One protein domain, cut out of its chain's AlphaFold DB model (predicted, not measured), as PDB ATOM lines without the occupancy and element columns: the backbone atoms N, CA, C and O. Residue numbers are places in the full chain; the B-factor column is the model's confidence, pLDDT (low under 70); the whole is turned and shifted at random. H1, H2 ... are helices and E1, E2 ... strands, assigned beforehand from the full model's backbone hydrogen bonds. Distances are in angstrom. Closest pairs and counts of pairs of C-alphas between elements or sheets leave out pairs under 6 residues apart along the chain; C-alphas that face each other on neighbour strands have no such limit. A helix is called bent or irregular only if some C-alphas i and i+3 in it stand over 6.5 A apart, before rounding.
ATOM      1  N   PHE A   5      -3.436 -26.044  -6.204       97.38
ATOM      2  CA  PHE A   5      -4.485 -26.822  -6.838       97.38
ATOM      3  C   PHE A   5      -4.211 -28.318  -6.688       97.38
ATOM      4  O   PHE A   5      -3.235 -28.842  -7.214       97.38
ATOM      5  N   TYR A   6      -5.094 -29.015  -5.980       97.38
ATOM      6  CA  TYR A   6      -5.023 -30.448  -5.730       97.38
ATOM      7  C   TYR A   6      -6.003 -31.222  -6.602       97.38
ATOM      8  O   TYR A   6      -7.173 -30.858  -6.739       97.38
ATOM      9  N   VAL A   7      -5.561 -32.378  -7.079       97.88
ATOM     10  CA  VAL A   7      -6.356 -33.320  -7.860       97.88
ATOM     11  C   VAL A   7      -6.242 -34.695  -7.220       97.88
ATOM     12  O   VAL A   7      -5.147 -35.194  -6.951       97.88
ATOM     13  N   LEU A   8      -7.389 -35.318  -6.954       97.75
ATOM     14  CA  LEU A   8      -7.460 -36.689  -6.472       97.75
ATOM     15  C   LEU A   8      -7.845 -37.603  -7.630       97.75
ATOM     16  O   LEU A   8      -8.991 -37.613  -8.079       97.75
ATOM     17  N   LEU A   9      -6.885 -38.401  -8.080       97.75
ATOM     18  CA  LEU A   9      -7.127 -39.492  -9.010       97.75
ATOM     19  C   LEU A   9      -7.635 -40.715  -8.244       97.75
ATOM     20  O   LEU A   9      -7.169 -41.005  -7.135       97.75
ATOM     21  N   ALA A  10      -8.570 -41.445  -8.843       96.31
ATOM     22  CA  ALA A  10      -9.198 -42.624  -8.258       96.31
ATOM     23  C   ALA A  10      -9.255 -43.795  -9.244       96.31
ATOM     24  O   ALA A  10      -8.935 -43.656 -10.422       96.31
ATOM     25  N   LYS A  11      -9.693 -44.959  -8.742       95.69
ATOM     26  CA  LYS A  11      -9.825 -46.210  -9.510       95.69
ATOM     27  C   LYS A  11      -8.516 -46.652 -10.172       95.69
ATOM     28  O   LYS A  11      -8.528 -47.266 -11.234       95.69
ATOM     29  N   LEU A  12      -7.389 -46.341  -9.539       96.75
ATOM     30  CA  LEU A  12      -6.080 -46.748 -10.023       96.75
ATOM     31  C   LEU A  12      -5.765 -48.140  -9.483       96.75
ATOM     32  O   LEU A  12      -5.664 -48.319  -8.270       96.75
ATOM     33  N   ASP A  13      -5.562 -49.124 -10.353       96.44
ATOM     34  CA  ASP A  13      -4.946 -50.369  -9.902       96.44
ATOM     35  C   ASP A  13      -3.479 -50.139  -9.485       96.44
ATOM     36  O   ASP A  13      -2.907 -49.054  -9.647       96.44
ATOM     37  N   PHE A  14      -2.867 -51.163  -8.888       96.25
ATOM     38  CA  PHE A  14      -1.518 -51.050  -8.340       96.25
ATOM     39  C   PHE A  14      -0.470 -50.648  -9.390       96.25
ATOM     40  O   PHE A  14       0.360 -49.778  -9.107       96.25
ATOM     41  N   GLU A  15      -0.504 -51.254 -10.580       96.75
ATOM     42  CA  GLU A  15       0.482 -50.986 -11.628       96.75
ATOM     43  C   GLU A  15       0.216 -49.632 -12.281       96.75
ATOM     44  O   GLU A  15       1.138 -48.826 -12.396       96.75
ATOM     45  N   LEU A  16      -1.043 -49.320 -12.600       97.44
ATOM     46  CA  LEU A  16      -1.421 -48.026 -13.156       97.44
ATOM     47  C   LEU A  16      -1.005 -46.887 -12.222       97.44
ATOM     48  O   LEU A  16      -0.330 -45.954 -12.647       97.44
ATOM     49  N   LYS A  17      -1.317 -46.983 -10.922       97.75
ATOM     50  CA  LYS A  17      -0.914 -45.963  -9.940       97.75
ATOM     51  C   LYS A  17       0.599 -45.785  -9.892       97.75
ATOM     52  O   LYS A  17       1.084 -44.660  -9.763       97.75
ATOM     53  N   LYS A  18       1.350 -46.886  -9.951       96.88
ATOM     54  CA  LYS A  18       2.813 -46.860  -9.940       96.88
ATOM     55  C   LYS A  18       3.358 -46.128 -11.168       96.88
ATOM     56  O   LYS A  18       4.251 -45.302 -11.001       96.88
ATOM     57  N   GLN A  19       2.804 -46.383 -12.353       97.62
ATOM     58  CA  GLN A  19       3.224 -45.725 -13.594       97.62
ATOM     59  C   GLN A  19       2.833 -44.248 -13.629       97.62
ATOM     60  O   GLN A  19       3.695 -43.411 -13.870       97.62
ATOM     61  N   VAL A  20       1.586 -43.908 -13.279       97.56
ATOM     62  CA  VAL A  20       1.144 -42.505 -13.157       97.56
ATOM     63  C   VAL A  20       2.067 -41.747 -12.208       97.56
ATOM     64  O   VAL A  20       2.571 -40.683 -12.546       97.56
ATOM     65  N   LYS A  21       2.349 -42.321 -11.032       97.25
ATOM     66  CA  LYS A  21       3.259 -41.702 -10.068       97.25
ATOM     67  C   LYS A  21       4.653 -41.501 -10.656       97.25
ATOM     68  O   LYS A  21       5.230 -40.450 -10.435       97.25
ATOM     69  N   HIS A  22       5.194 -42.490 -11.365       97.00
ATOM     70  CA  HIS A  22       6.525 -42.404 -11.957       97.00
ATOM     71  C   HIS A  22       6.618 -41.334 -13.054       97.00
ATOM     72  O   HIS A  22       7.576 -40.572 -13.075       97.00
ATOM     73  N   PHE A  23       5.611 -41.226 -13.922       97.50
ATOM     74  CA  PHE A  23       5.601 -40.236 -15.005       97.50
ATOM     75  C   PHE A  23       5.364 -38.799 -14.524       97.50
ATOM     76  O   PHE A  23       5.586 -37.856 -15.278       97.50
ATOM     77  N   LEU A  24       4.967 -38.626 -13.262       97.25
ATOM     78  CA  LEU A  24       4.832 -37.335 -12.591       97.25
ATOM     79  C   LEU A  24       6.037 -36.998 -11.694       97.25
ATOM     80  O   LEU A  24       5.924 -36.140 -10.823       97.25
ATOM     81  N   THR A  25       7.189 -37.657 -11.861       95.62
ATOM     82  CA  THR A  25       8.434 -37.270 -11.176       95.62
ATOM     83  C   THR A  25       9.523 -36.865 -12.159       95.62
ATOM     84  O   THR A  25       9.457 -37.144 -13.354       95.62
ATOM     85  N   ALA A  26      10.571 -36.226 -11.635       94.06
ATOM     86  CA  ALA A  26      11.777 -35.903 -12.395       94.06
ATOM     87  C   ALA A  26      12.533 -37.150 -12.896       94.06
ATOM     88  O   ALA A  26      13.354 -37.035 -13.798       94.06
ATOM     89  N   ASP A  27      12.246 -38.328 -12.332       93.44
ATOM     90  CA  ASP A  27      12.847 -39.601 -12.740       93.44
ATOM     91  C   ASP A  27      12.135 -40.235 -13.944       93.44
ATOM     92  O   ASP A  27      12.490 -41.349 -14.336       93.44
ATOM     93  N   LYS A  28      11.093 -39.591 -14.491       93.56
ATOM     94  CA  LYS A  28      10.361 -40.123 -15.641       93.56
ATOM     95  C   LYS A  28      11.301 -40.334 -16.839       93.56
ATOM     96  O   LYS A  28      12.272 -39.587 -16.986       93.56
ATOM     97  N   PRO A  29      11.016 -41.322 -17.704       93.75
ATOM     98  CA  PRO A  29      11.771 -41.520 -18.936       93.75
ATOM     99  C   PRO A  29      11.799 -40.250 -19.784       93.75
ATOM    100  O   PRO A  29      10.904 -39.415 -19.674       93.75
ATOM    101  N   VAL A  30      12.833 -40.100 -20.612       91.38
ATOM    102  CA  VAL A  30      12.950 -38.942 -21.517       91.38
ATOM    103  C   VAL A  30      12.368 -39.285 -22.884       91.38
ATOM    104  O   VAL A  30      11.813 -38.420 -23.561       91.38
ATOM    105  N   PHE A  31      12.473 -40.552 -23.281       93.62
ATOM    106  CA  PHE A  31      12.042 -41.035 -24.585       93.62
ATOM    107  C   PHE A  31      10.958 -42.105 -24.437       93.62
ATOM    108  O   PHE A  31      11.042 -42.984 -23.579       93.62
ATOM    109  N   VAL A  32       9.940 -42.062 -25.300       94.62
ATOM    110  CA  VAL A  32       8.824 -43.024 -25.275       94.62
ATOM    111  C   VAL A  32       9.292 -44.461 -25.538       94.62
ATOM    112  O   VAL A  32       8.700 -45.413 -25.038       94.62
ATOM    113  N   GLU A  33      10.396 -44.636 -26.263       95.06
ATOM    114  CA  GLU A  33      11.018 -45.928 -26.556       95.06
ATOM    115  C   GLU A  33      11.599 -46.614 -25.309       95.06
ATOM    116  O   GLU A  33      11.794 -47.830 -25.308       95.06
ATOM    117  N   GLU A  34      11.853 -45.857 -24.238       94.81
ATOM    118  CA  GLU A  34      12.279 -46.377 -22.932       94.81
ATOM    119  C   GLU A  34      11.087 -46.901 -22.107       94.81
ATOM    120  O   GLU A  34      11.268 -47.587 -21.098       94.81
ATOM    121  N   VAL A  35       9.859 -46.598 -22.540       95.62
ATOM    122  CA  VAL A  35       8.612 -46.977 -21.877       95.62
ATOM    123  C   VAL A  35       8.053 -48.247 -22.513       95.62
ATOM    124  O   VAL A  35       7.908 -48.354 -23.731       95.62
ATOM    125  N   ALA A  36       7.686 -49.223 -21.679       95.88
ATOM    126  CA  ALA A  36       7.043 -50.442 -22.158       95.88
ATOM    127  C   ALA A  36       5.695 -50.134 -22.840       95.88
ATOM    128  O   ALA A  36       4.913 -49.333 -22.332       95.88
ATOM    129  N   GLU A  37       5.412 -50.829 -23.946       95.44
ATOM    130  CA  GLU A  37       4.274 -50.594 -24.854       95.44
ATOM    131  C   GLU A  37       2.920 -50.330 -24.160       95.44
ATOM    132  O   GLU A  37       2.268 -49.350 -24.525       95.44
ATOM    133  N   PRO A  38       2.502 -51.079 -23.112       95.75
ATOM    134  CA  PRO A  38       1.215 -50.832 -22.453       95.75
ATOM    135  C   PRO A  38       1.090 -49.445 -21.806       95.75
ATOM    136  O   PRO A  38      -0.019 -48.981 -21.557       95.75
ATOM    137  N   TRP A  39       2.216 -48.788 -21.515       97.56
ATOM    138  CA  TRP A  39       2.278 -47.525 -20.780       97.56
ATOM    139  C   TRP A  39       2.663 -46.331 -21.653       97.56
ATOM    140  O   TRP A  39       2.676 -45.209 -21.156       97.56
ATOM    141  N   GLN A  40       2.954 -46.536 -22.939       97.19
ATOM    142  CA  GLN A  40       3.398 -45.458 -23.828       97.19
ATOM    143  C   GLN A  40       2.324 -44.385 -24.018       97.19
ATOM    144  O   GLN A  40       2.631 -43.202 -23.925       97.19
ATOM    145  N   ASN A  41       1.055 -44.772 -24.191       96.69
ATOM    146  CA  ASN A  41      -0.046 -43.806 -24.306       96.69
ATOM    147  C   ASN A  41      -0.210 -42.971 -23.029       96.69
ATOM    148  O   ASN A  41      -0.403 -41.760 -23.100       96.69
ATOM    149  N   LEU A  42      -0.085 -43.616 -21.865       97.69
ATOM    150  CA  LEU A  42      -0.111 -42.938 -20.573       97.69
ATOM    151  C   LEU A  42       1.066 -41.959 -20.441       97.69
ATOM    152  O   LEU A  42       0.871 -40.823 -20.021       97.69
ATOM    153  N   TYR A  43       2.273 -42.383 -20.819       97.81
ATOM    154  CA  TYR A  43       3.461 -41.532 -20.807       97.81
ATOM    155  C   TYR A  43       3.288 -40.314 -21.717       97.81
ATOM    156  O   TYR A  43       3.422 -39.192 -21.245       97.81
ATOM    157  N   LEU A  44       2.907 -40.517 -22.982       97.12
ATOM    158  CA  LEU A  44       2.720 -39.440 -23.961       97.12
ATOM    159  C   LEU A  44       1.664 -38.422 -23.513       97.12
ATOM    160  O   LEU A  44       1.803 -37.227 -23.763       97.12
ATOM    161  N   ALA A  45       0.606 -38.879 -22.838       97.56
ATOM    162  CA  ALA A  45      -0.410 -37.988 -22.291       97.56
ATOM    163  C   ALA A  45       0.139 -37.095 -21.165       97.56
ATOM    164  O   ALA A  45      -0.243 -35.930 -21.084       97.56
ATOM    165  N   LEU A  46       1.037 -37.626 -20.325       97.12
ATOM    166  CA  LEU A  46       1.599 -36.952 -19.148       97.12
ATOM    167  C   LEU A  46       2.979 -36.310 -19.395       97.12
ATOM    168  O   LEU A  46       3.504 -35.637 -18.515       97.12
ATOM    169  N   GLU A  47       3.595 -36.496 -20.562       95.31
ATOM    170  CA  GLU A  47       4.988 -36.100 -20.825       95.31
ATOM    171  C   GLU A  47       5.238 -34.603 -20.595       95.31
ATOM    172  O   GLU A  47       6.270 -34.221 -20.042       95.31
ATOM    173  N   TYR A  48       4.272 -33.760 -20.959       93.88
ATOM    174  CA  TYR A  48       4.416 -32.303 -20.925       93.88
ATOM    175  C   TYR A  48       3.694 -31.621 -19.766       93.88
ATOM    176  O   TYR A  48       3.744 -30.397 -19.676       93.88
ATOM    177  N   ILE A  49       3.038 -32.373 -18.876       95.69
ATOM    178  CA  ILE A  49       2.495 -31.766 -17.659       95.69
ATOM    179  C   ILE A  49       3.651 -31.256 -16.791       95.69
ATOM    180  O   ILE A  49       4.707 -31.898 -16.694       95.69
ATOM    181  N   SER A  50       3.456 -30.099 -16.159       95.06
ATOM    182  CA  SER A  50       4.367 -29.613 -15.126       95.06
ATOM    183  C   SER A  50       4.466 -30.638 -13.994       95.06
ATOM    184  O   SER A  50       3.508 -31.351 -13.672       95.06
ATOM    185  N   LEU A  51       5.652 -30.752 -13.394       96.50
ATOM    186  CA  LEU A  51       5.825 -31.647 -12.254       96.50
ATOM    187  C   LEU A  51       5.034 -31.102 -11.056       96.50
ATOM    188  O   LEU A  51       5.108 -29.903 -10.802       96.50
ATOM    189  N   PRO A  52       4.291 -31.954 -10.334       97.06
ATOM    190  CA  PRO A  52       3.559 -31.534  -9.149       97.06
ATOM    191  C   PRO A  52       4.507 -31.212  -7.992       97.06
ATOM    192  O   PRO A  52       5.480 -31.934  -7.751       97.06
ATOM    193  N   ASP A  53       4.155 -30.197  -7.210       95.12
ATOM    194  CA  ASP A  53       4.840 -29.818  -5.969       95.12
ATOM    195  C   ASP A  53       4.578 -30.819  -4.843       95.12
ATOM    196  O   ASP A  53       5.415 -31.042  -3.963       95.12
ATOM    197  N   CYS A  54       3.421 -31.485  -4.884       93.06
ATOM    198  CA  CYS A  54       3.100 -32.556  -3.955       93.06
ATOM    199  C   CYS A  54       2.521 -33.783  -4.662       93.06
ATOM    200  O   CYS A  54       1.674 -33.705  -5.549       93.06
ATOM    201  N   ILE A  55       2.963 -34.961  -4.222       95.81
ATOM    202  CA  ILE A  55       2.420 -36.242  -4.661       95.81
ATOM    203  C   ILE A  55       2.331 -37.200  -3.478       95.81
ATOM    204  O   ILE A  55       3.302 -37.451  -2.760       95.81
ATOM    205  N   SER A  56       1.153 -37.770  -3.250       94.81
ATOM    206  CA  SER A  56       0.942 -38.739  -2.176       94.81
ATOM    207  C   SER A  56      -0.026 -39.836  -2.597       94.81
ATOM    208  O   SER A  56      -0.798 -39.684  -3.538       94.81
ATOM    209  N   SER A  57       0.023 -40.983  -1.917       95.06
ATOM    210  CA  SER A  57      -0.866 -42.122  -2.184       95.06
ATOM    211  C   SER A  57      -1.741 -42.373  -0.957       95.06
ATOM    212  O   SER A  57      -1.355 -43.158  -0.088       95.06
ATOM    213  N   PRO A  58      -2.895 -41.692  -0.842       92.75
ATOM    214  CA  PRO A  58      -3.747 -41.792   0.339       92.75
ATOM    215  C   PRO A  58      -4.329 -43.188   0.573       92.75
ATOM    216  O   PRO A  58      -4.666 -43.535   1.703       92.75
ATOM    217  N   SER A  59      -4.475 -43.974  -0.497       93.00
ATOM    218  CA  SER A  59      -4.988 -45.341  -0.458       93.00
ATOM    219  C   SER A  59      -4.322 -46.231  -1.518       93.00
ATOM    220  O   SER A  59      -3.429 -45.807  -2.266       93.00
ATOM    221  N   SER A  60      -4.746 -47.496  -1.591       92.88
ATOM    222  CA  SER A  60      -4.325 -48.420  -2.647       92.88
ATOM    223  C   SER A  60      -4.785 -47.976  -4.035       92.88
ATOM    224  O   SER A  60      -4.040 -48.220  -4.979       92.88
ATOM    225  N   GLU A  61      -5.908 -47.264  -4.142       95.00
ATOM    226  CA  GLU A  61      -6.576 -46.964  -5.420       95.00
ATOM    227  C   GLU A  61      -6.611 -45.475  -5.779       95.00
ATOM    228  O   GLU A  61      -7.208 -45.086  -6.783       95.00
ATOM    229  N   THR A  62      -5.986 -44.632  -4.953       96.44
ATOM    230  CA  THR A  62      -5.988 -43.180  -5.139       96.44
ATOM    231  C   THR A  62      -4.588 -42.587  -5.139       96.44
ATOM    232  O   THR A  62      -3.674 -43.077  -4.465       96.44
ATOM    233  N   LEU A  63      -4.441 -41.495  -5.884       97.56
ATOM    234  CA  LEU A  63      -3.240 -40.674  -5.944       97.56
ATOM    235  C   LEU A  63      -3.660 -39.211  -5.802       97.56
ATOM    236  O   LEU A  63      -4.498 -38.738  -6.564       97.56
ATOM    237  N   LEU A  64      -3.105 -38.522  -4.809       97.62
ATOM    238  CA  LEU A  64      -3.242 -37.077  -4.683       97.62
ATOM    239  C   LEU A  64      -2.020 -36.435  -5.325       97.62
ATOM    240  O   LEU A  64      -0.892 -36.820  -5.011       97.62
ATOM    241  N   VAL A  65      -2.266 -35.451  -6.171       97.88
ATOM    242  CA  VAL A  65      -1.252 -34.618  -6.813       97.88
ATOM    243  C   VAL A  65      -1.652 -33.161  -6.644       97.88
ATOM    244  O   VAL A  65      -2.846 -32.870  -6.564       97.88
ATOM    245  N   GLY A  66      -0.687 -32.259  -6.541       97.12
ATOM    246  CA  GLY A  66      -0.985 -30.837  -6.459       97.12
ATOM    247  C   GLY A  66       0.143 -29.962  -6.966       97.12
ATOM    248  O   GLY A  66       1.308 -30.345  -6.860       97.12
ATOM    249  N   TRP A  67      -0.249 -28.811  -7.503       97.12
ATOM    250  CA  TRP A  67       0.617 -27.808  -8.116       97.12
ATOM    251  C   TRP A  67       0.338 -26.448  -7.498       97.12
ATOM    252  O   TRP A  67      -0.820 -26.128  -7.220       97.12
ATOM    253  N   GLU A  68       1.376 -25.646  -7.327       95.62
ATOM    254  CA  GLU A  68       1.231 -24.206  -7.187       95.62
ATOM    255  C   GLU A  68       0.581 -23.653  -8.459       95.62
ATOM    256  O   GLU A  68       1.052 -23.911  -9.567       95.62
ATOM    257  N   ALA A  69      -0.546 -22.966  -8.298       95.12
ATOM    258  CA  ALA A  69      -1.337 -22.446  -9.409       95.12
ATOM    259  C   ALA A  69      -2.199 -21.270  -8.949       95.12
ATOM    260  O   ALA A  69      -2.560 -21.179  -7.768       95.12
ATOM    261  N   ASP A  70      -2.598 -20.416  -9.888       93.94
ATOM    262  CA  ASP A  70      -3.649 -19.436  -9.648       93.94
ATOM    263  C   ASP A  70      -5.039 -20.039  -9.912       93.94
ATOM    264  O   ASP A  70      -5.212 -21.079 -10.554       93.94
ATOM    265  N   LEU A  71      -6.079 -19.391  -9.376       93.12
ATOM    266  CA  LEU A  71      -7.465 -19.760  -9.677       93.12
ATOM    267  C   LEU A  71      -7.862 -19.195 -11.049       93.12
ATOM    268  O   LEU A  71      -8.698 -18.297 -11.145       93.12
ATOM    269  N   ASP A  72      -7.244 -19.726 -12.099       94.56
ATOM    270  CA  ASP A  72      -7.511 -19.398 -13.495       94.56
ATOM    271  C   ASP A  72      -8.033 -20.622 -14.257       94.56
ATOM    272  O   ASP A  72      -7.531 -21.736 -14.119       94.56
ATOM    273  N   HIS A  73      -9.064 -20.427 -15.079       94.94
ATOM    274  CA  HIS A  73      -9.692 -21.532 -15.808       94.94
ATOM    275  C   HIS A  73      -8.723 -22.232 -16.759       94.94
ATOM    276  O   HIS A  73      -8.693 -23.462 -16.793       94.94
ATOM    277  N   SER A  74      -7.940 -21.463 -17.519       95.06
ATOM    278  CA  SER A  74      -7.026 -22.003 -18.523       95.06
ATOM    279  C   SER A  74      -5.900 -22.771 -17.849       95.06
ATOM    280  O   SER A  74      -5.626 -23.907 -18.229       95.06
ATOM    281  N   GLU A  75      -5.304 -22.187 -16.809       95.69
ATOM    282  CA  GLU A  75      -4.220 -22.809 -16.047       95.69
ATOM    283  C   GLU A  75      -4.659 -24.136 -15.412       95.69
ATOM    284  O   GLU A  75      -4.024 -25.175 -15.615       95.69
ATOM    285  N   LEU A  76      -5.797 -24.146 -14.707       96.81
ATOM    286  CA  LEU A  76      -6.312 -25.371 -14.095       96.81
ATOM    287  C   LEU A  76      -6.672 -26.430 -15.147       96.81
ATOM    288  O   LEU A  76      -6.465 -27.625 -14.924       96.81
ATOM    289  N   ASN A  77      -7.195 -26.018 -16.303       95.81
ATOM    290  CA  ASN A  77      -7.540 -26.940 -17.380       95.81
ATOM    291  C   ASN A  77      -6.291 -27.557 -18.029       95.81
ATOM    292  O   ASN A  77      -6.274 -28.758 -18.295       95.81
ATOM    293  N   GLU A  78      -5.212 -26.794 -18.211       95.88
ATOM    294  CA  GLU A  78      -3.929 -27.311 -18.708       95.88
ATOM    295  C   GLU A  78      -3.349 -28.416 -17.812       95.88
ATOM    296  O   GLU A  78      -2.811 -29.399 -18.329       95.88
ATOM    297  N   LEU A  79      -3.534 -28.318 -16.492       97.19
ATOM    298  CA  LEU A  79      -3.125 -29.355 -15.536       97.19
ATOM    299  C   LEU A  79      -4.006 -30.614 -15.599       97.19
ATOM    300  O   LEU A  79      -3.542 -31.718 -15.319       97.19
ATOM    301  N   ILE A  80      -5.279 -30.473 -15.973       96.19
ATOM    302  CA  ILE A  80      -6.270 -31.557 -15.940       96.19
ATOM    303  C   ILE A  80      -6.367 -32.324 -17.264       96.19
ATOM    304  O   ILE A  80      -6.560 -33.546 -17.272       96.19
ATOM    305  N   LEU A  81      -6.177 -31.641 -18.393       95.94
ATOM    306  CA  LEU A  81      -6.240 -32.221 -19.736       95.94
ATOM    307  C   LEU A  81      -5.362 -33.478 -19.926       95.94
ATOM    308  O   LEU A  81      -5.855 -34.438 -20.526       95.94
ATOM    309  N   PRO A  82      -4.108 -33.537 -19.431       97.69
ATOM    310  CA  PRO A  82      -3.278 -34.741 -19.487       97.69
ATOM    311  C   PRO A  82      -3.942 -35.977 -18.868       97.69
ATOM    312  O   PRO A  82      -3.880 -37.064 -19.442       97.69
ATOM    313  N   PHE A  83      -4.633 -35.819 -17.735       97.50
ATOM    314  CA  PHE A  83      -5.311 -36.929 -17.065       97.50
ATOM    315  C   PHE A  83      -6.510 -37.428 -17.868       97.50
ATOM    316  O   PHE A  83      -6.704 -38.637 -17.978       97.50
ATOM    317  N   HIS A  84      -7.263 -36.524 -18.498       96.00
ATOM    318  CA  HIS A  84      -8.338 -36.912 -19.412       96.00
ATOM    319  C   HIS A  84      -7.816 -37.636 -20.655       96.00
ATOM    320  O   HIS A  84      -8.379 -38.655 -21.037       96.00
ATOM    321  N   LYS A  85      -6.715 -37.166 -21.258       96.50
ATOM    322  CA  LYS A  85      -6.073 -37.844 -22.403       96.50
ATOM    323  C   LYS A  85      -5.557 -39.241 -22.056       96.50
ATOM    324  O   LYS A  85      -5.474 -40.093 -22.933       96.50
ATOM    325  N   ALA A  86      -5.198 -39.454 -20.794       96.25
ATOM    326  CA  ALA A  86      -4.748 -40.730 -20.258       96.25
ATOM    327  C   ALA A  86      -5.897 -41.644 -19.778       96.25
ATOM    328  O   ALA A  86      -5.618 -42.677 -19.170       96.25
ATOM    329  N   ASP A  87      -7.162 -41.257 -19.991       96.12
ATOM    330  CA  ASP A  87      -8.355 -41.950 -19.480       96.12
ATOM    331  C   ASP A  87      -8.335 -42.172 -17.951       96.12
ATOM    332  O   ASP A  87      -8.900 -43.133 -17.418       96.12
ATOM    333  N   LEU A  88      -7.684 -41.267 -17.212       97.44
ATOM    334  CA  LEU A  88      -7.607 -41.324 -15.756       97.44
ATOM    335  C   LEU A  88      -8.850 -40.697 -15.125       97.44
ATOM    336  O   LEU A  88      -9.355 -39.656 -15.549       97.44
ATOM    337  N   VAL A  89      -9.331 -41.326 -14.055       96.69
ATOM    338  CA  VAL A  89     -10.517 -40.859 -13.337       96.69
ATOM    339  C   VAL A  89     -10.107 -39.828 -12.296       96.69
ATOM    340  O   VAL A  89      -9.543 -40.169 -11.256       96.69
ATOM    341  N   ILE A  90     -10.439 -38.569 -12.567       96.56
ATOM    342  CA  ILE A  90     -10.388 -37.488 -11.585       96.56
ATOM    343  C   ILE A  90     -11.658 -37.553 -10.748       96.56
ATOM    344  O   ILE A  90     -12.765 -37.385 -11.252       96.56
ATOM    345  N   ASP A  91     -11.495 -37.822  -9.462       95.31
ATOM    346  CA  ASP A  91     -12.605 -37.917  -8.522       95.31
ATOM    347  C   ASP A  91     -12.976 -36.556  -7.929       95.31
ATOM    348  O   ASP A  91     -14.151 -36.230  -7.763       95.31
ATOM    349  N   SER A  92     -11.972 -35.740  -7.611       95.38
ATOM    350  CA  SER A  92     -12.191 -34.400  -7.080       95.38
ATOM    351  C   SER A  92     -11.012 -33.472  -7.348       95.38
ATOM    352  O   SER A  92      -9.864 -33.906  -7.442       95.38
ATOM    353  N   MET A  93     -11.321 -32.179  -7.448       97.00
ATOM    354  CA  MET A  93     -10.372 -31.087  -7.655       97.00
ATOM    355  C   MET A  93     -10.597 -30.025  -6.579       97.00
ATOM    356  O   MET A  93     -11.735 -29.631  -6.327       97.00
ATOM    357  N   LEU A  94      -9.544 -29.580  -5.905       96.69
ATOM    358  CA  LEU A  94      -9.641 -28.644  -4.787       96.69
ATOM    359  C   LEU A  94      -8.548 -27.589  -4.894       96.69
ATOM    360  O   LEU A  94      -7.372 -27.920  -4.876       96.69
ATOM    361  N   PHE A  95      -8.938 -26.324  -4.930       96.44
ATOM    362  CA  PHE A  95      -8.020 -25.199  -4.859       96.44
ATOM    363  C   PHE A  95      -7.918 -24.697  -3.417       96.44
ATOM    364  O   PHE A  95      -8.937 -24.490  -2.758       96.44
ATOM    365  N   VAL A  96      -6.704 -24.504  -2.911       95.00
ATOM    366  CA  VAL A  96      -6.439 -23.995  -1.561       95.00
ATOM    367  C   VAL A  96      -5.611 -22.716  -1.699       95.00
ATOM    368  O   VAL A  96      -4.410 -22.815  -1.939       95.00
ATOM    369  N   PRO A  97      -6.217 -21.521  -1.567       91.56
ATOM    370  CA  PRO A  97      -5.496 -20.261  -1.624       91.56
ATOM    371  C   PRO A  97      -4.591 -20.047  -0.405       91.56
ATOM    372  O   PRO A  97      -4.796 -20.637   0.666       91.56
ATOM    373  N   GLU A  98      -3.664 -19.097  -0.534       81.69
ATOM    374  CA  GLU A  98      -2.878 -18.534   0.570       81.69
ATOM    375  C   GLU A  98      -3.799 -17.861   1.615       81.69
ATOM    376  O   GLU A  98      -4.094 -16.670   1.569       81.69
ATOM    377  N   GLY A  99      -4.341 -18.647   2.547       72.62
ATOM    378  CA  GLY A  99      -5.343 -18.180   3.515       72.62
ATOM    379  C   GLY A  99      -6.135 -19.295   4.200       72.62
ATOM    380  O   GLY A  99      -6.683 -19.081   5.280       72.62
ATOM    381  N   GLY A 100      -6.131 -20.503   3.628       75.06
ATOM    382  CA  GLY A 100      -6.534 -21.735   4.315       75.06
ATOM    383  C   GLY A 100      -8.005 -22.140   4.195       75.06
ATOM    384  O   GLY A 100      -8.318 -23.280   4.543       75.06
ATOM    385  N   ASP A 101      -8.884 -21.278   3.677       85.31
ATOM    386  CA  ASP A 101     -10.166 -21.721   3.110       85.31
ATOM    387  C   ASP A 101      -9.910 -22.468   1.793       85.31
ATOM    388  O   ASP A 101      -8.846 -22.322   1.208       85.31
ATOM    389  N   ALA A 102     -10.842 -23.291   1.317       93.50
ATOM    390  CA  ALA A 102     -10.668 -23.988   0.042       93.50
ATOM    391  C   ALA A 102     -11.837 -23.727  -0.901       93.50
ATOM    392  O   ALA A 102     -12.952 -23.412  -0.483       93.50
ATOM    393  N   ILE A 103     -11.585 -23.901  -2.189       95.25
ATOM    394  CA  ILE A 103     -12.572 -23.809  -3.252       95.25
ATOM    395  C   ILE A 103     -12.621 -25.172  -3.921       95.25
ATOM    396  O   ILE A 103     -11.644 -25.654  -4.489       95.25
ATOM    397  N   TRP A 104     -13.771 -25.824  -3.823       95.56
ATOM    398  CA  TRP A 104     -14.020 -27.048  -4.558       95.56
ATOM    399  C   TRP A 104     -14.328 -26.696  -6.010       95.56
ATOM    400  O   TRP A 104     -15.286 -25.972  -6.278       95.56
ATOM    401  N   VAL A 105     -13.508 -27.218  -6.920       96.25
ATOM    402  CA  VAL A 105     -13.681 -27.053  -8.360       96.25
ATOM    403  C   VAL A 105     -14.501 -28.242  -8.852       96.25
ATOM    404  O   VAL A 105     -14.034 -29.381  -8.876       96.25
ATOM    405  N   THR A 106     -15.772 -28.002  -9.157       93.62
ATOM    406  CA  THR A 106     -16.735 -29.051  -9.528       93.62
ATOM    407  C   THR A 106     -16.706 -29.378 -11.010       93.62
ATOM    408  O   THR A 106     -17.147 -30.454 -11.403       93.62
ATOM    409  N   SER A 107     -16.243 -28.438 -11.828       92.12
ATOM    410  CA  SER A 107     -16.149 -28.566 -13.275       92.12
ATOM    411  C   SER A 107     -15.104 -27.590 -13.805       92.12
ATOM    412  O   SER A 107     -14.917 -26.523 -13.231       92.12
ATOM    413  N   LEU A 108     -14.455 -27.949 -14.907       91.94
ATOM    414  CA  LEU A 108     -13.658 -27.035 -15.731       91.94
ATOM    415  C   LEU A 108     -14.294 -26.856 -17.118       91.94
ATOM    416  O   LEU A 108     -13.642 -26.435 -18.065       91.94
ATOM    417  N   ASP A 109     -15.578 -27.182 -17.246       91.56
ATOM    418  CA  ASP A 109     -16.377 -26.814 -18.411       91.56
ATOM    419  C   ASP A 109     -16.540 -25.287 -18.490       91.56
ATOM    420  O   ASP A 109     -16.814 -24.636 -17.477       91.56
ATOM    421  N   GLU A 110     -16.363 -24.727 -19.687       89.31
ATOM    422  CA  GLU A 110     -16.317 -23.277 -19.919       89.31
ATOM    423  C   GLU A 110     -17.636 -22.590 -19.532       89.31
ATOM    424  O   GLU A 110     -17.614 -21.554 -18.867       89.31
ATOM    425  N   GLU A 111     -18.786 -23.194 -19.852       90.25
ATOM    426  CA  GLU A 111     -20.099 -22.648 -19.481       90.25
ATOM    427  C   GLU A 111     -20.299 -22.681 -17.960       90.25
ATOM    428  O   GLU A 111     -20.728 -21.698 -17.350       90.25
ATOM    429  N   CYS A 112     -19.943 -23.797 -17.313       89.50
ATOM    430  CA  CYS A 112     -20.028 -23.921 -15.857       89.50
ATOM    431  C   CYS A 112     -19.127 -22.916 -15.128       89.50
ATOM    432  O   CYS A 112     -19.497 -22.431 -14.054       89.50
ATOM    433  N   TRP A 113     -17.946 -22.637 -15.686       90.25
ATOM    434  CA  TRP A 113     -17.006 -21.669 -15.138       90.25
ATOM    435  C   TRP A 113     -17.509 -20.236 -15.302       90.25
ATOM    436  O   TRP A 113     -17.544 -19.493 -14.322       90.25
ATOM    437  N   ALA A 114     -17.966 -19.871 -16.503       89.31
ATOM    438  CA  ALA A 114     -18.501 -18.542 -16.801       89.31
ATOM    439  C   ALA A 114     -19.736 -18.188 -15.954       89.31
ATOM    440  O   ALA A 114     -19.903 -17.035 -15.561       89.31
ATOM    441  N   ASP A 115     -20.566 -19.180 -15.626       88.88
ATOM    442  CA  ASP A 115     -21.744 -19.013 -14.767       88.88
ATOM    443  C   ASP A 115     -21.431 -19.055 -13.256       88.88
ATOM    444  O   ASP A 115     -22.355 -19.100 -12.442       88.88
ATOM    445  N   GLU A 116     -20.153 -19.123 -12.858       85.25
ATOM    446  CA  GLU A 116     -19.699 -19.272 -11.461       85.25
ATOM    447  C   GLU A 116     -20.257 -20.524 -10.746       85.25
ATOM    448  O   GLU A 116     -20.222 -20.646  -9.521       85.25
ATOM    449  N   ARG A 117     -20.758 -21.507 -11.506       89.56
ATOM    450  CA  ARG A 117     -21.306 -22.774 -10.982       89.56
ATOM    451  C   ARG A 117     -20.234 -23.838 -10.772       89.56
ATOM    452  O   ARG A 117     -20.479 -24.819 -10.072       89.56
ATOM    453  N   ALA A 118     -19.065 -23.645 -11.378       92.06
ATOM    454  CA  ALA A 118     -17.899 -24.510 -11.262       92.06
ATOM    455  C   ALA A 118     -17.193 -24.432  -9.899       92.06
ATOM    456  O   ALA A 118     -16.393 -25.311  -9.581       92.06
ATOM    457  N   LEU A 119     -17.447 -23.383  -9.111       94.75
ATOM    458  CA  LEU A 119     -16.670 -23.060  -7.918       94.75
ATOM    459  C   LEU A 119     -17.559 -23.041  -6.679       94.75
ATOM    460  O   LEU A 119     -18.514 -22.276  -6.578       94.75
ATOM    461  N   VAL A 120     -17.223 -23.872  -5.693       94.38
ATOM    462  CA  VAL A 120     -17.965 -23.951  -4.433       94.38
ATOM    463  C   VAL A 120     -17.020 -23.694  -3.272       94.38
ATOM    464  O   VAL A 120     -16.109 -24.479  -3.018       94.38
ATOM    465  N   ALA A 121     -17.260 -22.619  -2.524       93.06
ATOM    466  CA  ALA A 121     -16.492 -22.323  -1.320       93.06
ATOM    467  C   ALA A 121     -16.673 -23.426  -0.264       93.06
ATOM    468  O   ALA A 121     -17.790 -23.823   0.079       93.06
ATOM    469  N   VAL A 122     -15.560 -23.894   0.289       92.88
ATOM    470  CA  VAL A 122     -15.504 -24.930   1.314       92.88
ATOM    471  C   VAL A 122     -14.801 -24.375   2.538       92.88
ATOM    472  O   VAL A 122     -13.610 -24.078   2.527       92.88
ATOM    473  N   ARG A 123     -15.546 -24.307   3.643       87.44
ATOM    474  CA  ARG A 123     -14.976 -23.981   4.948       87.44
ATOM    475  C   ARG A 123     -14.369 -25.222   5.576       87.44
ATOM    476  O   ARG A 123     -15.009 -26.274   5.641       87.44
ATOM    477  N   GLY A 124     -13.157 -25.086   6.083       84.56
ATOM    478  CA  GLY A 124     -12.443 -26.180   6.715       84.56
ATOM    479  C   GLY A 124     -11.034 -25.774   7.106       84.56
ATOM    480  O   GLY A 124     -10.645 -24.624   6.982       84.56
ATOM    481  N   ASP A 125     -10.285 -26.746   7.607       86.56
ATOM    482  CA  ASP A 125      -8.866 -26.578   7.883       86.56
ATOM    483  C   ASP A 125      -8.078 -27.318   6.801       86.56
ATOM    484  O   ASP A 125      -8.017 -28.552   6.821       86.56
ATOM    485  N   PHE A 126      -7.496 -26.554   5.875       90.88
ATOM    486  CA  PHE A 126      -6.692 -27.044   4.754       90.88
ATOM    487  C   PHE A 126      -5.203 -26.710   4.908       90.88
ATOM    488  O   PHE A 126      -4.449 -26.765   3.949       90.88
ATOM    489  N   SER A 127      -4.746 -26.460   6.139       86.44
ATOM    490  CA  SER A 127      -3.358 -26.082   6.465       86.44
ATOM    491  C   SER A 127      -2.277 -27.133   6.146       86.44
ATOM    492  O   SER A 127      -1.106 -26.926   6.458       86.44
ATOM    493  N   SER A 128      -2.644 -28.303   5.611       88.31
ATOM    494  CA  SER A 128      -1.686 -29.346   5.220       88.31
ATOM    495  C   SER A 128      -2.287 -30.339   4.228       88.31
ATOM    496  O   SER A 128      -3.474 -30.674   4.324       88.31
ATOM    497  N   ASP A 129      -1.432 -30.951   3.405       89.12
ATOM    498  CA  ASP A 129      -1.807 -32.001   2.447       89.12
ATOM    499  C   ASP A 129      -2.576 -33.152   3.097       89.12
ATOM    500  O   ASP A 129      -3.521 -33.693   2.528       89.12
ATOM    501  N   LYS A 130      -2.232 -33.526   4.339       90.12
ATOM    502  CA  LYS A 130      -2.937 -34.587   5.083       90.12
ATOM    503  C   LYS A 130      -4.398 -34.231   5.357       90.12
ATOM    504  O   LYS A 130      -5.248 -35.124   5.412       90.12
ATOM    505  N   ARG A 131      -4.698 -32.952   5.588       91.44
ATOM    506  CA  ARG A 131      -6.064 -32.476   5.836       91.44
ATOM    507  C   ARG A 131      -6.847 -32.357   4.538       91.44
ATOM    508  O   ARG A 131      -7.968 -32.864   4.500       91.44
ATOM    509  N   VAL A 132      -6.219 -31.817   3.492       93.06
ATOM    510  CA  VAL A 132      -6.744 -31.811   2.117       93.06
ATOM    511  C   VAL A 132      -7.129 -33.227   1.694       93.06
ATOM    512  O   VAL A 132      -8.299 -33.506   1.438       93.06
ATOM    513  N   THR A 133      -6.182 -34.162   1.786       92.38
ATOM    514  CA  THR A 133      -6.376 -35.589   1.494       92.38
ATOM    515  C   THR A 133      -7.595 -36.160   2.214       92.38
ATOM    516  O   THR A 133      -8.445 -36.817   1.615       92.38
ATOM    517  N   ARG A 134      -7.689 -35.932   3.530       92.56
ATOM    518  CA  ARG A 134      -8.782 -36.468   4.349       92.56
ATOM    519  C   ARG A 134     -10.132 -35.908   3.919       92.56
ATOM    520  O   ARG A 134     -11.119 -36.638   3.972       92.56
ATOM    521  N   TRP A 135     -10.187 -34.627   3.567       93.12
ATOM    522  CA  TRP A 135     -11.411 -34.002   3.092       93.12
ATOM    523  C   TRP A 135     -11.833 -34.587   1.738       93.12
ATOM    524  O   TRP A 135     -12.966 -35.053   1.627       93.12
ATOM    525  N   MET A 136     -10.912 -34.674   0.771       94.12
ATOM    526  CA  MET A 136     -11.204 -35.195  -0.573       94.12
ATOM    527  C   MET A 136     -11.658 -36.662  -0.521       94.12
ATOM    528  O   MET A 136     -12.696 -37.007  -1.073       94.12
ATOM    529  N   LEU A 137     -10.985 -37.513   0.266       91.19
ATOM    530  CA  LEU A 137     -11.390 -38.916   0.437       91.19
ATOM    531  C   LEU A 137     -12.765 -39.098   1.094       91.19
ATOM    532  O   LEU A 137     -13.458 -40.074   0.818       91.19
ATOM    533  N   ARG A 138     -13.167 -38.207   2.010       88.69
ATOM    534  CA  ARG A 138     -14.490 -38.298   2.656       88.69
ATOM    535  C   ARG A 138     -15.623 -38.007   1.683       88.69
ATOM    536  O   ARG A 138     -16.726 -38.478   1.923       88.69
ATOM    537  N   ARG A 139     -15.344 -37.249   0.625       79.38
ATOM    538  CA  ARG A 139     -16.317 -36.866  -0.394       79.38
ATOM    539  C   ARG A 139     -16.675 -38.005  -1.353       79.38
ATOM    540  O   ARG A 139     -17.735 -37.959  -1.957       79.38
ATOM    541  N   GLN A 140     -15.830 -39.030  -1.445       61.38
ATOM    542  CA  GLN A 140     -16.076 -40.227  -2.260       61.38
ATOM    543  C   GLN A 140     -17.219 -41.116  -1.740       61.38
ATOM    544  O   GLN A 140     -17.596 -42.074  -2.411       61.38
ATOM    545  N   ARG A 141     -17.716 -40.858  -0.523       51.00
ATOM    546  CA  ARG A 141     -18.759 -41.641   0.151       51.00
ATOM    547  C   ARG A 141     -20.092 -40.915   0.130       51.00
ATOM    548  O   ARG A 141     -21.108 -41.625  -0.018       51.00
TER     549      ARG A 141
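What this domain is: This is residues 5 to 141 of the 141 residues of an uncharacterized protein of Pseudomonas sp. Leaf83 (UniProt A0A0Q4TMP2). A strongly twisted sheet of six antiparallel strands runs through the domain, with H1 and H3 over one face and H5 slantwise over the other. H2, off the sheet, packs on H1 and meets an end of H3; H2 and the unnamed residues 24 to 36 lie toward one end of the longest axis, E6 and H4 toward the other. The printed part has 137 residues with five named helices and six named strands, in the order E1 H1 H2 E2 E3 H3 E4 E5 H4 E6 H5; the sheet's order is E2 E3 E1 E4 E5 E6. The class is mixed, and the whole is compact, with a radius of gyration of the C-alphas of 15.0 A and spans of 45 by 30 by 26 A.

How they stand to each other: E1, residues 5 to 10, has antiparallel neighbours E3, residues 63 to 68, and E4, residues 89 to 96; N 7 and O 65, and N 6 and O 94, are 2.8 A apart, within hydrogen-bond range. H1, residues 14 to 23, is on the sheet over E3, at a height of 9.8 A; their closest C-alphas, Lys 17 and Leu 63, are 7.0 A apart. H2, residues 37 to 46, touches H1 at a steep tilt of 48 degrees, the same way, closest at C-alphas 23 and 43, 6.3 A. E2, residues 54 to 56, an edge strand, forms a hairpin with E3; N 54 and O 66 are 3.1 A apart. H3, residues 73 to 85, lies on the same face as H1, over E1 and E4. H2 and H3 touch only at their ends, closest at C-alphas 45 and 82, 5.2 A. E1, H1 H2, E2 and E3, H3, E4 are split strand-helix-strand units, same-way strands with another strand between, and right-handed crossovers. E5, residues 102 to 105, forms a hairpin with E4; N 95 and O 103 are 2.8 A apart. H4, residues 110 to 114, is close to H3 but not clearly touching, C-alphas 73 and 113 being closest at 7.3 A. E6, residues 119 to 122, the other edge strand, is antiparallel to E5; N 104 and O 120 are 2.8 A apart. H5, residues 129 to 139, is on the opposite face from H3, 8.5 A over the sheet, over E1 and E4 and only just not over E3, on which 2 of its C-alphas fall; its closest C-alpha to E4 is Met 136, 6.6 A from Ser 92. Every O i to N i+4 pair is within range in H1, H4 and H5; H2 has 4 of 6, H3 7 of 9.

Where its parts are: E1 begins at C-alpha 5 (-4.485, -26.822, -6.838), and H5 ends at C-alpha 139 (-16.317, -36.866, -0.394). E4 is 21.0 A long, H3 18.0 A, E3 17.1 A, E1 16.6 A and H5 15.6 A. H2 is irregular, C-alphas 38 and 41 being 7.4 A apart; H3 only just, with C-alphas 79 and 82 6.7 A apart.

The domain as a whole: The two farthest C-alphas, Glu 33 and Arg 123, are 46.4 A apart. The printed part has no cut, and its one long link joins H1 to H2. The mean pLDDT of the printed part is 93.4; residues 140 to 141 are under 70.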